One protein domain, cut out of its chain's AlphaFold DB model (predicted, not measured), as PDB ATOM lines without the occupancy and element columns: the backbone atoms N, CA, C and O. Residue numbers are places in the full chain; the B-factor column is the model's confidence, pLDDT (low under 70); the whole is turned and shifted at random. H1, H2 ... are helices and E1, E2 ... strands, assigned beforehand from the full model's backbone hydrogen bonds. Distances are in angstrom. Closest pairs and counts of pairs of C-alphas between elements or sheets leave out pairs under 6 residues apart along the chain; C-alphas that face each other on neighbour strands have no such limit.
ATOM      1  N   MET A  99       4.921  11.115   3.642       79.44
ATOM      2  CA  MET A  99       4.197  10.513   4.757       79.44
ATOM      3  C   MET A  99       4.247  11.373   6.023       79.44
ATOM      4  O   MET A  99       3.296  11.393   6.798       79.44
ATOM      5  N   GLU A 100       5.346  12.099   6.220       84.38
ATOM      6  CA  GLU A 100       5.562  13.007   7.340       84.38
ATOM      7  C   GLU A 100       4.567  14.172   7.362       84.38
ATOM      8  O   GLU A 100       4.206  14.644   8.444       84.38
ATOM      9  N   ASP A 101       4.080  14.603   6.198       83.81
ATOM     10  CA  ASP A 101       3.107  15.688   6.103       83.81
ATOM     11  C   ASP A 101       1.756  15.254   6.697       83.81
ATOM     12  O   ASP A 101       1.104  16.052   7.374       83.81
ATOM     13  N   ALA A 102       1.414  13.965   6.600       84.56
ATOM     14  CA  ALA A 102       0.218  13.374   7.205       84.56
ATOM     15  C   ALA A 102       0.348  13.078   8.718       84.56
ATOM     16  O   ALA A 102      -0.636  12.711   9.362       84.56
ATOM     17  N   LEU A 103       1.538  13.215   9.319       87.94
ATOM     18  CA  LEU A 103       1.748  12.890  10.735       87.94
ATOM     19  C   LEU A 103       1.382  14.061  11.644       87.94
ATOM     20  O   LEU A 103       2.164  14.997  11.790       87.94
ATOM     21  N   TYR A 104       0.243  13.991  12.330       88.06
ATOM     22  CA  TYR A 104      -0.174  14.976  13.334       88.06
ATOM     23  C   TYR A 104      -0.095  14.413  14.757       88.06
ATOM     24  O   TYR A 104      -0.154  13.205  14.976       88.06
ATOM     25  N   GLY A 105       0.059  15.309  15.735       87.88
ATOM     26  CA  GLY A 105      -0.054  14.963  17.151       87.88
ATOM     27  C   GLY A 105      -1.512  14.885  17.615       87.88
ATOM     28  O   GLY A 105      -2.446  14.941  16.818       87.88
ATOM     29  N   GLY A 106      -1.710  14.806  18.932       87.44
ATOM     30  CA  GLY A 106      -3.046  14.877  19.523       87.44
ATOM     31  C   GLY A 106      -3.701  16.251  19.341       87.44
ATOM     32  O   GLY A 106      -3.020  17.277  19.275       87.44
ATOM     33  N   ARG A 107      -5.037  16.276  19.305       88.00
ATOM     34  CA  ARG A 107      -5.822  17.515  19.348       88.00
ATOM     35  C   ARG A 107      -5.816  18.074  20.768       88.00
ATOM     36  O   ARG A 107      -6.250  17.400  21.698       88.00
ATOM     37  N   VAL A 108      -5.373  19.318  20.913       86.19
ATOM     38  CA  VAL A 108      -5.507  20.099  22.145       86.19
ATOM     39  C   VAL A 108      -6.287  21.352  21.795       86.19
ATOM     40  O   VAL A 108      -5.842  22.146  20.971       86.19
ATOM     41  N   GLU A 109      -7.457  21.517  22.399       85.62
ATOM     42  CA  GLU A 109      -8.331  22.654  22.137       85.62
ATOM     43  C   GLU A 109      -9.068  23.060  23.409       85.62
ATOM     44  O   GLU A 109      -9.470  22.215  24.209       85.62
ATOM     45  N   CYS A 110      -9.226  24.368  23.593       87.25
ATOM     46  CA  CYS A 110      -9.916  24.952  24.729       87.25
ATOM     47  C   CYS A 110     -11.187  25.646  24.234       87.25
ATOM     48  O   CYS A 110     -11.109  26.678  23.572       87.25
ATOM     49  N   PHE A 111     -12.351  25.079  24.551       86.25
ATOM     50  CA  PHE A 111     -13.649  25.672  24.204       86.25
ATOM     51  C   PHE A 111     -14.140  26.664  25.261       86.25
ATOM     52  O   PHE A 111     -14.818  27.634  24.936       86.25
ATOM     53  N   ILE A 112     -13.803  26.412  26.529       89.19
ATOM     54  CA  ILE A 112     -14.192  27.233  27.675       89.19
ATOM     55  C   ILE A 112     -12.919  27.518  28.482       89.19
ATOM     56  O   ILE A 112     -12.384  26.594  29.095       89.19
ATOM     57  N   PRO A 113     -12.413  28.766  28.498       90.50
ATOM     58  CA  PRO A 113     -11.140  29.093  29.143       90.50
ATOM     59  C   PRO A 113     -11.198  29.020  30.673       90.50
ATOM     60  O   PRO A 113     -10.162  28.884  31.318       90.50
ATOM     61  N   HIS A 114     -12.395  29.115  31.258       92.69
ATOM     62  CA  HIS A 114     -12.598  29.028  32.697       92.69
ATOM     63  C   HIS A 114     -13.986  28.470  33.018       92.69
ATOM     64  O   HIS A 114     -14.989  28.960  32.502       92.69
ATOM     65  N   ALA A 115     -14.041  27.481  33.907       91.19
ATOM     66  CA  ALA A 115     -15.275  26.914  34.430       91.19
ATOM     67  C   ALA A 115     -15.115  26.647  35.930       91.19
ATOM     68  O   ALA A 115     -14.038  26.261  36.383       91.19
ATOM     69  N   MET A 116     -16.189  26.838  36.692       94.88
ATOM     70  CA  MET A 116     -16.216  26.629  38.139       94.88
ATOM     71  C   MET A 116     -17.445  25.797  38.489       94.88
ATOM     72  O   MET A 116     -18.527  26.059  37.973       94.88
ATOM     73  N   ALA A 117     -17.271  24.791  39.343       94.88
ATOM     74  CA  ALA A 117     -18.394  24.017  39.857       94.88
ATOM     75  C   ALA A 117     -19.293  24.891  40.753       94.88
ATOM     76  O   ALA A 117     -18.818  25.829  41.397       94.88
ATOM     77  N   SER A 118     -20.578  24.559  40.811       95.69
ATOM     78  CA  SER A 118     -21.584  25.212  41.650       95.69
ATOM     79  C   SER A 118     -22.440  24.162  42.361       95.69
ATOM     80  O   SER A 118     -22.270  22.962  42.147       95.69
ATOM     81  N   ASP A 119     -23.395  24.599  43.181       95.88
ATOM     82  CA  ASP A 119     -24.319  23.687  43.871       95.88
ATOM     83  C   ASP A 119     -25.192  22.871  42.894       95.88
ATOM     84  O   ASP A 119     -25.692  21.802  43.246       95.88
ATOM     85  N   THR A 120     -25.361  23.351  41.655       95.81
ATOM     86  CA  THR A 120     -26.158  22.699  40.602       95.81
ATOM     87  C   THR A 120     -25.320  22.115  39.463       95.81
ATOM     88  O   THR A 120     -25.847  21.345  38.661       95.81
ATOM     89  N   GLU A 121     -24.031  22.459  39.367       94.00
ATOM     90  CA  GLU A 121     -23.161  22.080  38.247       94.00
ATOM     91  C   GLU A 121     -21.863  21.434  38.735       94.00
ATOM     92  O   GLU A 121     -21.086  22.023  39.484       94.00
ATOM     93  N   ALA A 122     -21.586  20.226  38.243       95.00
ATOM     94  CA  ALA A 122     -20.356  19.502  38.536       95.00
ATOM     95  C   ALA A 122     -19.453  19.443  37.299       95.00
ATOM     96  O   ALA A 122     -19.905  19.108  36.202       95.00
ATOM     97  N   LEU A 123     -18.156  19.681  37.496       95.00
ATOM     98  CA  LEU A 123     -17.140  19.458  36.470       95.00
ATOM     99  C   LEU A 123     -16.737  17.983  36.468       95.00
ATOM    100  O   LEU A 123     -16.428  17.410  37.513       95.00
ATOM    101  N   LYS A 124     -16.736  17.363  35.288       95.00
ATOM    102  CA  LYS A 124     -16.323  15.970  35.096       95.00
ATOM    103  C   LYS A 124     -15.146  15.920  34.138       95.00
ATOM    104  O   LYS A 124     -15.107  16.658  33.160       95.00
ATOM    105  N   TYR A 125     -14.215  15.022  34.421       94.31
ATOM    106  CA  TYR A 125     -13.078  14.730  33.562       94.31
ATOM    107  C   TYR A 125     -13.199  13.295  33.057       94.31
ATOM    108  O   TYR A 125     -13.480  12.381  33.833       94.31
ATOM    109  N   GLN A 126     -13.017  13.119  31.753       95.12
ATOM    110  CA  GLN A 126     -13.004  11.819  31.102       95.12
ATOM    111  C   GLN A 126     -11.647  11.633  30.436       95.12
ATOM    112  O   GLN A 126     -11.211  12.490  29.673       95.12
ATOM    113  N   ASP A 127     -11.010  10.503  30.725       95.88
ATOM    114  CA  ASP A 127      -9.726  10.128  30.148       95.88
ATOM    115  C   ASP A 127      -9.812   8.742  29.521       95.88
ATOM    116  O   ASP A 127     -10.477   7.843  30.048       95.88
ATOM    117  N   VAL A 128      -9.144   8.574  28.382       93.88
ATOM    118  CA  VAL A 128      -9.031   7.276  27.719       93.88
ATOM    119  C   VAL A 128      -7.721   6.635  28.150       93.88
ATOM    120  O   VAL A 128      -6.645   6.981  27.657       93.88
ATOM    121  N   VAL A 129      -7.827   5.646  29.036       95.69
ATOM    122  CA  VAL A 129      -6.675   4.865  29.486       95.69
ATOM    123  C   VAL A 129      -6.040   4.170  28.283       95.69
ATOM    124  O   VAL A 129      -6.670   3.353  27.614       95.69
ATOM    125  N   SER A 130      -4.774   4.494  28.017       96.06
ATOM    126  CA  SER A 130      -3.988   3.881  26.941       96.06
ATOM    127  C   SER A 130      -4.594   4.064  25.540       96.06
ATOM    128  O   SER A 130      -4.638   3.110  24.761       96.06
ATOM    129  N   LEU A 131      -4.996   5.293  25.186       94.81
ATOM    130  CA  LEU A 131      -5.527   5.628  23.856       94.81
ATOM    131  C   LEU A 131      -4.657   5.085  22.705       94.81
ATOM    132  O   LEU A 131      -5.118   4.245  21.936       94.81
ATOM    133  N   TYR A 132      -3.388   5.503  22.606       94.31
ATOM    134  CA  TYR A 132      -2.514   5.071  21.506       94.31
ATOM    135  C   TYR A 132      -2.273   3.553  21.463       94.31
ATOM    136  O   TYR A 132      -2.397   2.993  20.377       94.31
ATOM    137  N   PRO A 133      -1.955   2.861  22.579       96.56
ATOM    138  CA  PRO A 133      -1.873   1.401  22.573       96.56
ATOM    139  C   PRO A 133      -3.167   0.713  22.128       96.56
ATOM    140  O   PRO A 133      -3.109  -0.288  21.419       96.56
ATOM    141  N   THR A 134      -4.328   1.249  22.512       95.38
ATOM    142  CA  THR A 134      -5.624   0.685  22.117       95.38
ATOM    143  C   THR A 134      -5.803   0.767  20.604       95.38
ATOM    144  O   THR A 134      -5.993  -0.279  19.986       95.38
ATOM    145  N   VAL A 135      -5.631   1.955  20.009       94.12
ATOM    146  CA  VAL A 135      -5.686   2.180  18.547       94.12
ATOM    147  C   VAL A 135      -4.679   1.274  17.828       94.12
ATOM    148  O   VAL A 135      -5.057   0.505  16.951       94.12
ATOM    149  N   GLN A 136      -3.421   1.238  18.283       93.62
ATOM    150  CA  GLN A 136      -2.376   0.374  17.708       93.62
ATOM    151  C   GLN A 136      -2.713  -1.124  17.754       93.62
ATOM    152  O   GLN A 136      -2.242  -1.883  16.912       93.62
ATOM    153  N   SER A 137      -3.493  -1.562  18.746       94.56
ATOM    154  CA  SER A 137      -3.868  -2.971  18.911       94.56
ATOM    155  C   SER A 137      -5.152  -3.374  18.184       94.56
ATOM    156  O   SER A 137      -5.361  -4.567  17.960       94.56
ATOM    157  N   LYS A 138      -6.045  -2.418  17.897       94.69
ATOM    158  CA  LYS A 138      -7.404  -2.690  17.401       94.69
ATOM    159  C   LYS A 138      -7.632  -2.230  15.971       94.69
ATOM    160  O   LYS A 138      -8.407  -2.879  15.272       94.69
ATOM    161  N   ASP A 139      -6.962  -1.168  15.547       92.31
ATOM    162  CA  ASP A 139      -7.215  -0.557  14.252       92.31
ATOM    163  C   ASP A 139      -6.273  -1.113  13.184       92.31
ATOM    164  O   ASP A 139      -5.146  -1.539  13.449       92.31
ATOM    165  N   ALA A 140      -6.761  -1.132  11.946       91.12
ATOM    166  CA  ALA A 140      -5.970  -1.552  10.804       91.12
ATOM    167  C   ALA A 140      -5.007  -0.431  10.389       91.12
ATOM    168  O   ALA A 140      -5.399   0.727  10.260       91.12
ATOM    169  N   TYR A 141      -3.755  -0.798  10.116       88.62
ATOM    170  CA  TYR A 141      -2.736   0.113   9.594       88.62
ATOM    171  C   TYR A 141      -2.307  -0.317   8.192       88.62
ATOM    172  O   TYR A 141      -2.203  -1.521   7.934       88.62
ATOM    173  N   PRO A 142      -2.010   0.634   7.288       85.38
ATOM    174  CA  PRO A 142      -1.364   0.296   6.033       85.38
ATOM    175  C   PRO A 142       0.025  -0.286   6.333       85.38
ATOM    176  O   PRO A 142       0.875   0.365   6.943       85.38
ATOM    177  N   ILE A 143       0.245  -1.535   5.922       83.44
ATOM    178  CA  ILE A 143       1.515  -2.252   6.069       83.44
ATOM    179  C   ILE A 143       2.101  -2.576   4.695       83.44
ATOM    180  O   ILE A 143       1.376  -2.793   3.729       83.44
ATOM    181  N   GLY A 144       3.428  -2.659   4.617       77.12
ATOM    182  CA  GLY A 144       4.139  -3.000   3.384       77.12
ATOM    183  C   GLY A 144       4.685  -1.785   2.634       77.12
ATOM    184  O   GLY A 144       4.862  -0.709   3.204       77.12
ATOM    185  N   HIS A 145       5.047  -1.991   1.366       72.62
ATOM    186  CA  HIS A 145       5.567  -0.927   0.508       72.62
ATOM    187  C   HIS A 145       4.396  -0.191  -0.161       72.62
ATOM    188  O   HIS A 145       3.530  -0.868  -0.718       72.62
ATOM    189  N   PRO A 146       4.340   1.152  -0.118       73.38
ATOM    190  CA  PRO A 146       3.253   1.894  -0.740       73.38
ATOM    191  C   PRO A 146       3.231   1.637  -2.249       73.38
ATOM    192  O   PRO A 146       4.260   1.717  -2.921       73.38
ATOM    193  N   VAL A 147       2.048   1.340  -2.781       70.31
ATOM    194  CA  VAL A 147       1.820   1.250  -4.224       70.31
ATOM    195  C   VAL A 147       1.322   2.610  -4.684       70.31
ATOM    196  O   VAL A 147       0.247   3.056  -4.292       70.31
ATOM    197  N   HIS A 148       2.126   3.293  -5.496       67.31
ATOM    198  CA  HIS A 148       1.735   4.581  -6.048       67.31
ATOM    199  C   HIS A 148       0.695   4.368  -7.150       67.31
ATOM    200  O   HIS A 148       0.991   3.746  -8.174       67.31
ATOM    201  N   HIS A 149      -0.506   4.911  -6.968       65.44
ATOM    202  CA  HIS A 149      -1.490   4.974  -8.041       65.44
ATOM    203  C   HIS A 149      -1.081   6.099  -9.004       65.44
ATOM    204  O   HIS A 149      -1.060   7.261  -8.612       65.44
ATOM    205  N   PRO A 150      -0.707   5.785 -10.259       55.19
ATOM    206  CA  PRO A 150      -0.053   6.733 -11.164       55.19
ATOM    207  C   PRO A 150      -0.988   7.814 -11.717       55.19
ATOM    208  O   PRO A 150      -0.549   8.668 -12.482       55.19
ATOM    209  N   THR A 151      -2.276   7.772 -11.379       62.66
ATOM    210  CA  THR A 151      -3.279   8.701 -11.893       62.66
ATOM    211  C   THR A 151      -4.119   9.197 -10.722       62.66
ATOM    212  O   THR A 151      -4.680   8.354 -10.016       62.66
ATOM    213  N   PRO A 152      -4.217  10.523 -10.503       63.72
ATOM    214  CA  PRO A 152      -5.156  11.088  -9.545       63.72
ATOM    215  C   PRO A 152      -6.558  10.541  -9.815       63.72
ATOM    216  O   PRO A 152      -7.034  10.585 -10.951       63.72
ATOM    217  N   GLN A 153      -7.195   9.988  -8.787       68.31
ATOM    218  CA  GLN A 153      -8.556   9.477  -8.885       68.31
ATOM    219  C   GLN A 153      -9.504  10.461  -8.218       68.31
ATOM    220  O   GLN A 153      -9.282  10.871  -7.080       68.31
ATOM    221  N   THR A 154     -10.583  10.809  -8.912       69.94
ATOM    222  CA  THR A 154     -11.746  11.389  -8.247       69.94
ATOM    223  C   THR A 154     -12.483  10.245  -7.572       69.94
ATOM    224  O   THR A 154     -13.052   9.393  -8.253       69.94
ATOM    225  N   LEU A 155     -12.436  10.208  -6.245       73.19
ATOM    226  CA  LEU A 155     -13.220   9.266  -5.458       73.19
ATOM    227  C   LEU A 155     -14.583   9.900  -5.178       73.19
ATOM    228  O   LEU A 155     -14.653  11.026  -4.684       73.19
ATOM    229  N   ASP A 156     -15.658   9.190  -5.507       78.81
ATOM    230  CA  ASP A 156     -16.973   9.526  -4.969       78.81
ATOM    231  C   ASP A 156     -17.047   9.179  -3.469       78.81
ATOM    232  O   ASP A 156     -16.091   8.674  -2.871       78.81
ATOM    233  N   SER A 157     -18.172   9.495  -2.829       78.56
ATOM    234  CA  SER A 157     -18.332   9.297  -1.386       78.56
ATOM    235  C   SER A 157     -18.198   7.833  -0.957       78.56
ATOM    236  O   SER A 157     -17.622   7.574   0.099       78.56
ATOM    237  N   ASP A 158     -18.670   6.884  -1.766       83.31
ATOM    238  CA  ASP A 158     -18.623   5.455  -1.443       83.31
ATOM    239  C   ASP A 158     -17.210   4.888  -1.645       83.31
ATOM    240  O   ASP A 158     -16.692   4.135  -0.812       83.31
ATOM    241  N   ALA A 159     -16.539   5.297  -2.722       82.19
ATOM    242  CA  ALA A 159     -15.148   4.958  -2.989       82.19
ATOM    243  C   ALA A 159     -14.216   5.532  -1.910       82.19
ATOM    244  O   ALA A 159     -13.310   4.839  -1.453       82.19
ATOM    245  N   LEU A 160     -14.461   6.763  -1.450       80.62
ATOM    246  CA  LEU A 160     -13.701   7.358  -0.351       80.62
ATOM    247  C   LEU A 160     -13.984   6.654   0.983       80.62
ATOM    248  O   LEU A 160     -13.052   6.385   1.736       80.62
ATOM    249  N   ALA A 161     -15.245   6.316   1.271       82.88
ATOM    250  CA  ALA A 161     -15.622   5.621   2.504       82.88
ATOM    251  C   ALA A 161     -15.039   4.201   2.595       82.88
ATOM    252  O   ALA A 161     -14.802   3.695   3.691       82.88
ATOM    253  N   SER A 162     -14.804   3.560   1.449       85.12
ATOM    254  CA  SER A 162     -14.185   2.233   1.350       85.12
ATOM    255  C   SER A 162     -12.665   2.271   1.147       85.12
ATOM    256  O   SER A 162     -12.019   1.221   1.167       85.12
ATOM    257  N   TYR A 163     -12.077   3.459   0.977       85.19
ATOM    258  CA  TYR A 163     -10.646   3.615   0.761       85.19
ATOM    259  C   TYR A 163      -9.849   3.271   2.026       85.19
ATOM    260  O   TYR A 163     -10.046   3.855   3.092       85.19
ATOM    261  N   PHE A 164      -8.893   2.351   1.892       84.81
ATOM    262  CA  PHE A 164      -7.946   2.000   2.947       84.81
ATOM    263  C   PHE A 164      -6.516   2.249   2.465       84.81
ATOM    264  O   PHE A 164      -5.990   1.517   1.627       84.81
ATOM    265  N   GLY A 165      -5.883   3.293   2.991       84.38
ATOM    266  CA  GLY A 165      -4.552   3.706   2.567       84.38
ATOM    267  C   GLY A 165      -4.247   5.139   2.974       84.38
ATOM    268  O   GLY A 165      -4.836   5.669   3.914       84.38
ATOM    269  N   ILE A 166      -3.321   5.762   2.255       82.94
ATOM    270  CA  ILE A 166      -2.931   7.157   2.449       82.94
ATOM    271  C   ILE A 166      -3.047   7.865   1.109       82.94
ATOM    272  O   ILE A 166      -2.469   7.419   0.117       82.94
ATOM    273  N   ALA A 167      -3.773   8.976   1.110       80.62
ATOM    274  CA  ALA A 167      -3.987   9.813  -0.053       80.62
ATOM    275  C   ALA A 167      -3.740  11.277   0.317       80.62
ATOM    276  O   ALA A 167      -4.111  11.720   1.404       80.62
ATOM    277  N   GLU A 168      -3.133  12.020  -0.601       80.94
ATOM    278  CA  GLU A 168      -3.164  13.481  -0.588       80.94
ATOM    279  C   GLU A 168      -4.467  13.913  -1.259       80.94
ATOM    280  O   GLU A 168      -4.755  13.516  -2.391       80.94
ATOM    281  N   VAL A 169      -5.295  14.650  -0.523       81.38
ATOM    282  CA  VAL A 169      -6.657  14.992  -0.935       81.38
ATOM    283  C   VAL A 169      -6.925  16.461  -0.685       81.38
ATOM    284  O   VAL A 169      -6.542  17.006   0.344       81.38
ATOM    285  N   THR A 170      -7.658  17.086  -1.603       87.12
ATOM    286  CA  THR A 170      -8.247  18.399  -1.357       87.12
ATOM    287  C   THR A 170      -9.680  18.217  -0.882       87.12
ATOM    288  O   THR A 170     -10.514  17.666  -1.602       87.12
ATOM    289  N   VAL A 171      -9.978  18.686   0.326       88.12
ATOM    290  CA  VAL A 171     -11.307  18.597   0.937       88.12
ATOM    291  C   VAL A 171     -11.908  19.988   1.044       88.12
ATOM    292  O   VAL A 171     -11.297  20.891   1.612       88.12
ATOM    293  N   LEU A 172     -13.133  20.154   0.547       91.19
ATOM    294  CA  LEU A 172     -13.968  21.313   0.850       91.19
ATOM    295  C   LEU A 172     -14.728  21.042   2.160       91.19
ATOM    296  O   LEU A 172     -15.619  20.189   2.164       91.19
ATOM    297  N   PRO A 173     -14.409  21.720   3.279       89.88
ATOM    298  CA  PRO A 173     -15.110  21.482   4.535       89.88
ATOM    299  C   PRO A 173     -16.573  21.956   4.459       89.88
ATOM    300  O   PRO A 173     -16.866  22.923   3.745       89.88
ATOM    301  N   PRO A 174     -17.493  21.361   5.243       89.19
ATOM    302  CA  PRO A 174     -18.816  21.940   5.468       89.19
ATOM    303  C   PRO A 174     -18.708  23.377   5.991       89.19
ATOM    304  O   PRO A 174     -17.716  23.742   6.626       89.19
ATOM    305  N   SER A 175     -19.714  24.209   5.728       84.44
ATOM    306  CA  SER A 175     -19.715  25.612   6.164       84.44
ATOM    307  C   SER A 175     -20.059  25.795   7.644       84.44
ATOM    308  O   SER A 175     -19.690  26.809   8.222       84.44
ATOM    309  N   ASP A 176     -20.730  24.825   8.261       85.06
ATOM    310  CA  ASP A 176     -21.447  24.967   9.535       85.06
ATOM    311  C   ASP A 176     -21.096  23.878  10.567       85.06
ATOM    312  O   ASP A 176     -21.863  23.569  11.479       85.06
ATOM    313  N   LEU A 177     -19.903  23.289  10.467       87.81
ATOM    314  CA  LEU A 177     -19.487  22.243  11.395       87.81
ATOM    315  C   LEU A 177     -19.128  22.827  12.773       87.81
ATOM    316  O   LEU A 177     -18.163  23.582  12.920       87.81
ATOM    317  N   HIS A 178     -19.874  22.428  13.809       85.56
ATOM    318  CA  HIS A 178     -19.671  22.933  15.172       85.56
ATOM    319  C   HIS A 178     -18.240  22.695  15.675       85.56
ATOM    320  O   HIS A 178     -17.631  23.597  16.239       85.56
ATOM    321  N   ILE A 179     -17.664  21.517  15.438       89.44
ATOM    322  CA  ILE A 179     -16.292  21.187  15.838       89.44
ATOM    323  C   ILE A 179     -15.510  20.799  14.578       89.44
ATOM    324  O   ILE A 179     -15.683  19.679  14.094       89.44
ATOM    325  N   PRO A 180     -14.655  21.685  14.026       90.38
ATOM    326  CA  PRO A 180     -13.826  21.351  12.870       90.38
ATOM    327  C   PRO A 180     -12.941  20.137  13.166       90.38
ATOM    328  O   PRO A 180     -12.394  20.022  14.264       90.38
ATOM    329  N   LEU A 181     -12.830  19.208  12.216       89.81
ATOM    330  CA  LEU A 181     -12.146  17.924  12.428       89.81
ATOM    331  C   LEU A 181     -10.773  17.857  11.765       89.81
ATOM    332  O   LEU A 181      -9.871  17.222  12.307       89.81
ATOM    333  N   LEU A 182     -10.620  18.499  10.606       90.88
ATOM    334  CA  LEU A 182      -9.413  18.370   9.805       90.88
ATOM    335  C   LEU A 182      -8.293  19.269  10.351       90.88
ATOM    336  O   LEU A 182      -8.518  20.469  10.542       90.88
ATOM    337  N   PRO A 183      -7.103  18.705  10.616       90.81
ATOM    338  CA  PRO A 183      -5.949  19.480  11.035       90.81
ATOM    339  C   PRO A 183      -5.369  20.278   9.863       90.81
ATOM    340  O   PRO A 183      -5.190  19.748   8.771       90.81
ATOM    341  N   TYR A 184      -4.984  21.527  10.109       89.81
ATOM    342  CA  TYR A 184      -4.296  22.368   9.134       89.81
ATOM    343  C   TYR A 184      -3.096  23.074   9.772       89.81
ATOM    344  O   TYR A 184      -3.182  23.583  10.893       89.81
ATOM    345  N   ARG A 185      -1.943  23.084   9.092       88.75
ATOM    346  CA  ARG A 185      -0.720  23.722   9.608       88.75
ATOM    347  C   ARG A 185      -0.555  25.121   9.037       88.75
ATOM    348  O   ARG A 185      -0.283  25.274   7.854       88.75
ATOM    349  N   VAL A 186      -0.567  26.125   9.908       87.44
ATOM    350  CA  VAL A 186      -0.228  27.511   9.560       87.44
ATOM    351  C   VAL A 186       1.017  27.910  10.336       87.44
ATOM    352  O   VAL A 186       1.004  27.930  11.565       87.44
ATOM    353  N   GLN A 187       2.119  28.204   9.641       85.88
ATOM    354  CA  GLN A 187       3.377  28.656  10.262       85.88
ATOM    355  C   GLN A 187       3.835  27.764  11.442       85.88
ATOM    356  O   GLN A 187       4.216  28.258  12.502       85.88
ATOM    357  N   LYS A 188       3.791  26.434  11.263       84.06
ATOM    358  CA  LYS A 188       4.108  25.399  12.277       84.06
ATOM    359  C   LYS A 188       3.110  25.266  13.439       84.06
ATOM    360  O   LYS A 188       3.318  24.413  14.299       84.06
ATOM    361  N   LYS A 189       2.028  26.046  13.472       86.00
ATOM    362  CA  LYS A 189       0.917  25.864  14.416       86.00
ATOM    363  C   LYS A 189      -0.137  24.943  13.817       86.00
ATOM    364  O   LYS A 189      -0.437  25.042  12.631       86.00
ATOM    365  N   LEU A 190      -0.692  24.067  14.646       87.75
ATOM    366  CA  LEU A 190      -1.813  23.208  14.286       87.75
ATOM    367  C   LEU A 190      -3.126  23.941  14.581       87.75
ATOM    368  O   LEU A 190      -3.339  24.370  15.712       87.75
ATOM    369  N   ILE A 191      -3.975  24.091  13.569       88.25
ATOM    370  CA  ILE A 191      -5.258  24.794  13.640       88.25
ATOM    371  C   ILE A 191      -6.353  23.868  13.102       88.25
ATOM    372  O   ILE A 191      -6.102  23.063  12.207       88.25
ATOM    373  N   PHE A 192      -7.561  23.978  13.653       90.44
ATOM    374  CA  PHE A 192      -8.749  23.263  13.193       90.44
ATOM    375  C   PHE A 192      -9.797  24.294  12.768       90.44
ATOM    376  O   PHE A 192     -10.318  25.036  13.598       90.44
ATOM    377  N   GLY A 193     -10.100  24.361  11.474       89.00
ATOM    378  CA  GLY A 193     -11.015  25.352  10.909       89.00
ATOM    379  C   GLY A 193     -11.667  24.868   9.617       89.00
ATOM    380  O   GLY A 193     -11.325  23.812   9.093       89.00
ATOM    381  N   LEU A 194     -12.635  25.639   9.117       91.62
ATOM    382  CA  LEU A 194     -13.447  25.282   7.939       91.62
ATOM    383  C   LEU A 194     -13.066  26.060   6.670       91.62
ATOM    384  O   LEU A 194     -13.708  25.915   5.632       91.62
ATOM    385  N   CYS A 195     -12.046  26.917   6.753       91.06
ATOM    386  CA  CYS A 195     -11.561  27.723   5.639       91.06
ATOM    387  C   CYS A 195     -10.046  27.910   5.752       91.06
ATOM    388  O   CYS A 195      -9.577  28.510   6.724       91.06
ATOM    389  N   ARG A 196      -9.299  27.428   4.749       92.75
ATOM    390  CA  ARG A 196      -7.843  27.618   4.650       92.75
ATOM    391  C   ARG A 196      -7.464  29.088   4.791       92.75
ATOM    392  O   ARG A 196      -6.713  29.434   5.699       92.75
ATOM    393  N   THR A 197      -8.036  29.951   3.954       91.69
ATOM    394  CA  THR A 197      -7.686  31.375   3.921       91.69
ATOM    395  C   THR A 197      -7.943  32.083   5.255       91.69
ATOM    396  O   THR A 197      -7.086  32.839   5.709       91.69
ATOM    397  N   CYS A 198      -9.051  31.790   5.951       89.56
ATOM    398  CA  CYS A 198      -9.292  32.348   7.289       89.56
ATOM    399  C   CYS A 198      -8.215  31.917   8.302       89.56
ATOM    400  O   CYS A 198      -7.745  32.741   9.088       89.56
ATOM    401  N   MET A 199      -7.801  30.642   8.278       89.50
ATOM    402  CA  MET A 199      -6.749  30.138   9.170       89.50
ATOM    403  C   MET A 199      -5.385  30.768   8.862       89.50
ATOM    404  O   MET A 199      -4.661  31.145   9.782       89.50
ATOM    405  N   GLU A 200      -5.035  30.909   7.582       90.69
ATOM    406  CA  GLU A 200      -3.768  31.507   7.140       90.69
ATOM    407  C   GLU A 200      -3.661  32.991   7.499       90.69
ATOM    408  O   GLU A 200      -2.605  33.446   7.941       90.69
ATOM    409  N   GLN A 201      -4.758  33.738   7.351       87.50
ATOM    410  CA  GLN A 201      -4.815  35.165   7.666       87.50
ATOM    411  C   GLN A 201      -4.901  35.450   9.174       87.50
ATOM    412  O   GLN A 201      -4.831  36.613   9.567       87.50
ATOM    413  N   GLN A 202      -5.047  34.414  10.017       72.81
ATOM    414  CA  GLN A 202      -5.205  34.524  11.475       72.81
ATOM    415  C   GLN A 202      -6.286  35.540  11.883       72.81
ATOM    416  O   GLN A 202      -6.166  36.216  12.904       72.81
ATOM    417  N   GLN A 203      -7.342  35.677  11.077       59.97
ATOM    418  CA  GLN A 203      -8.400  36.636  11.363       59.97
ATOM    419  C   GLN A 203      -9.246  36.140  12.537       59.97
ATOM    420  O   GLN A 203      -9.979  35.160  12.417       59.97
ATOM    421  N   GLU A 204      -9.202  36.873  13.652       53.06
ATOM    422  CA  GLU A 204     -10.044  36.661  14.842       53.06
ATOM    423  C   GLU A 204     -11.556  36.727  14.531       53.06
ATOM    424  O   GLU A 204     -12.379  36.267  15.318       53.06
ATOM    425  N   GLN A 205     -11.927  37.293  13.377       47.06
ATOM    426  CA  GLN A 205     -13.300  37.625  12.985       47.06
ATOM    427  C   GLN A 205     -13.947  36.665  11.986       47.06
ATOM    428  O   GLN A 205     -15.104  36.873  11.627       47.06
ATOM    429  N   CYS A 206     -13.277  35.590  11.568       50.91
ATOM    430  CA  CYS A 206     -13.941  34.533  10.802       50.91
ATOM    431  C   CYS A 206     -14.719  33.629  11.782       50.91
ATOM    432  O   CYS A 206     -14.439  32.441  11.941       50.91
ATOM    433  N   SER A 207     -15.664  34.232  12.518       50.16
ATOM    434  CA  SER A 207     -16.683  33.504  13.263       50.16
ATOM    435  C   SER A 207     -17.477  32.659  12.267       50.16
ATOM    436  O   SER A 207     -17.639  33.040  11.107       50.16
ATOM    437  N   ARG A 208     -17.926  31.488  12.728       52.69
ATOM    438  CA  ARG A 208     -18.555  30.372  11.991       52.69
ATOM    439  C   ARG A 208     -19.656  30.717  10.961       52.69
ATOM    440  O   ARG A 208     -20.157  29.804  10.324       52.69
ATOM    441  N   GLU A 209     -20.041  31.977  10.782       54.47
ATOM    442  CA  GLU A 209     -21.250  32.388  10.062       54.47
ATOM    443  C   GLU A 209     -21.007  33.328   8.860       54.47
ATOM    444  O   GLU A 209     -21.912  33.475   8.045       54.47
ATOM    445  N   CYS A 210     -19.814  33.919   8.672       60.41
ATOM    446  CA  CYS A 210     -19.616  34.984   7.661       60.41
ATOM    447  C   CYS A 210     -18.331  34.870   6.815       60.41
ATOM    448  O   CYS A 210     -17.763  35.878   6.397       60.41
ATOM    449  N   CYS A 211     -17.846  33.658   6.539       76.38
ATOM    450  CA  CYS A 211     -16.756  33.482   5.576       76.38
ATOM    451  C   CYS A 211     -17.277  33.686   4.139       76.38
ATOM    452  O   CYS A 211     -18.062  32.876   3.656       76.38
ATOM    453  N   SER A 212     -16.830  34.742   3.449       84.81
ATOM    454  CA  SER A 212     -17.189  35.025   2.044       84.81
ATOM    455  C   SER A 212     -16.200  34.447   1.024       84.81
ATOM    456  O   SER A 212     -16.262  34.795  -0.154       84.81
ATOM    457  N   HIS A 213     -15.250  33.625   1.475       89.62
ATOM    458  CA  HIS A 213     -14.261  32.999   0.605       89.62
ATOM    459  C   HIS A 213     -14.917  31.936  -0.282       89.62
ATOM    460  O   HIS A 213     -15.802  31.197   0.154       89.62
ATOM    461  N   SER A 214     -14.450  31.841  -1.521       92.75
ATOM    462  CA  SER A 214     -14.863  30.819  -2.483       92.75
ATOM    463  C   SER A 214     -14.516  29.406  -2.007       92.75
ATOM    464  O   SER A 214     -13.654  29.209  -1.148       92.75
ATOM    465  N   ASP A 215     -15.130  28.385  -2.607       93.31
ATOM    466  CA  ASP A 215     -14.822  26.986  -2.281       93.31
ATOM    467  C   ASP A 215     -13.337  26.653  -2.479       93.31
ATOM    468  O   ASP A 215     -12.742  25.950  -1.664       93.31
ATOM    469  N   GLN A 216     -12.698  27.230  -3.500       93.69
ATOM    470  CA  GLN A 216     -11.270  27.042  -3.753       93.69
ATOM    471  C   GLN A 216     -10.385  27.669  -2.662       93.69
ATOM    472  O   GLN A 216      -9.326  27.130  -2.334       93.69
ATOM    473  N   GLU A 217     -10.797  28.804  -2.098       92.69
ATOM    474  CA  GLU A 217     -10.115  29.479  -0.985       92.69
ATOM    475  C   GLU A 217     -10.380  28.786   0.357       92.69
ATOM    476  O   GLU A 217      -9.532  28.786   1.250       92.69
ATOM    477  N   ARG A 218     -11.547  28.155   0.506       92.44
ATOM    478  CA  ARG A 218     -11.918  27.399   1.706       92.44
ATOM    479  C   ARG A 218     -11.246  26.032   1.777       92.44
ATOM    480  O   ARG A 218     -10.913  25.609   2.884       92.44
ATOM    481  N   ALA A 219     -11.067  25.369   0.636       93.88
ATOM    482  CA  ALA A 219     -10.579  24.000   0.562       93.88
ATOM    483  C   ALA A 219      -9.212  23.798   1.239       93.88
ATOM    484  O   ALA A 219      -8.303  24.627   1.127       93.88
ATOM    485  N   LEU A 220      -9.082  22.670   1.934       91.94
ATOM    486  CA  LEU A 220      -7.878  22.230   2.631       91.94
ATOM    487  C   LEU A 220      -7.172  21.173   1.779       91.94
ATOM    488  O   LEU A 220      -7.852  20.304   1.239       91.94
ATOM    489  N   THR A 221      -5.846  21.243   1.697       86.81
ATOM    490  CA  THR A 221      -4.978  20.213   1.106       86.81
ATOM    491  C   THR A 221      -3.965  19.790   2.155       86.81
ATOM    492  O   THR A 221      -3.487  20.703   2.876       86.81
TER     493      THR A 221
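AT A GLANCE: This is residues 99 to 221 of the 221 residues of the protein "DNA-directed DNA polymerase" of Macrostomum lignano (UniProt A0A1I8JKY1). This model has little regular structure: the hairpin E1 and E2 with H3 beside it and H4 on H3, and wide loops that hold H1 and H2 far out. Residues 116 to 122, 124 to 139 and 156 to 162 stick out. The printed part has 123 residues, 31 in named elements, in the order H1, H2, E1, E2, H3, H4; the class is mixed, the two-strand sheet antiparallel. It is loose, radius of gyration of the C-alphas 18.5 A, spanning 61 by 43 by 30 A.

IN THESE COORDINATES: After residues 99 to 130, find C-alpha 131 at (-5.527, 5.628, 23.856), where H1, residues 131 to 138, begins its 10.7 A. Then come H2, 157 to 162, 8.6 A; E1, 183 to 186, 10.0 A; E2, 189 to 192, 10.1 A; H3, 196 to 200, 6.2 A; and H4, 215 to 218, 4.9 A, ending at (-11.918, 27.399, 1.706).

HOW THE PARTS SIT: H1 and H2 touch no helix. In the antiparallel hairpin E1 and E2, at 138 degrees, N 184 and O 191 are within hydrogen-bond range, 2.8 A. The closest C-alphas of E1 and H3, Val 186 and Glu 200, are 5.9 A apart. H3 and H4 touch; their closest C-alphas are Arg 196 and Arg 218, 5.0 A. In H1, H2 and H3 every O i to N i+4 pair is within range; H4 is too short for one.

THE WHOLE: The farthest C-alphas, Asp 119 and Pro 150, are 62.5 A apart. The printed part has no cut; links H1 to H2, H2 to E1 and H3 to H4 are long. Look for pLDDT under 70 at residues 148 to 154 and 203 to 210.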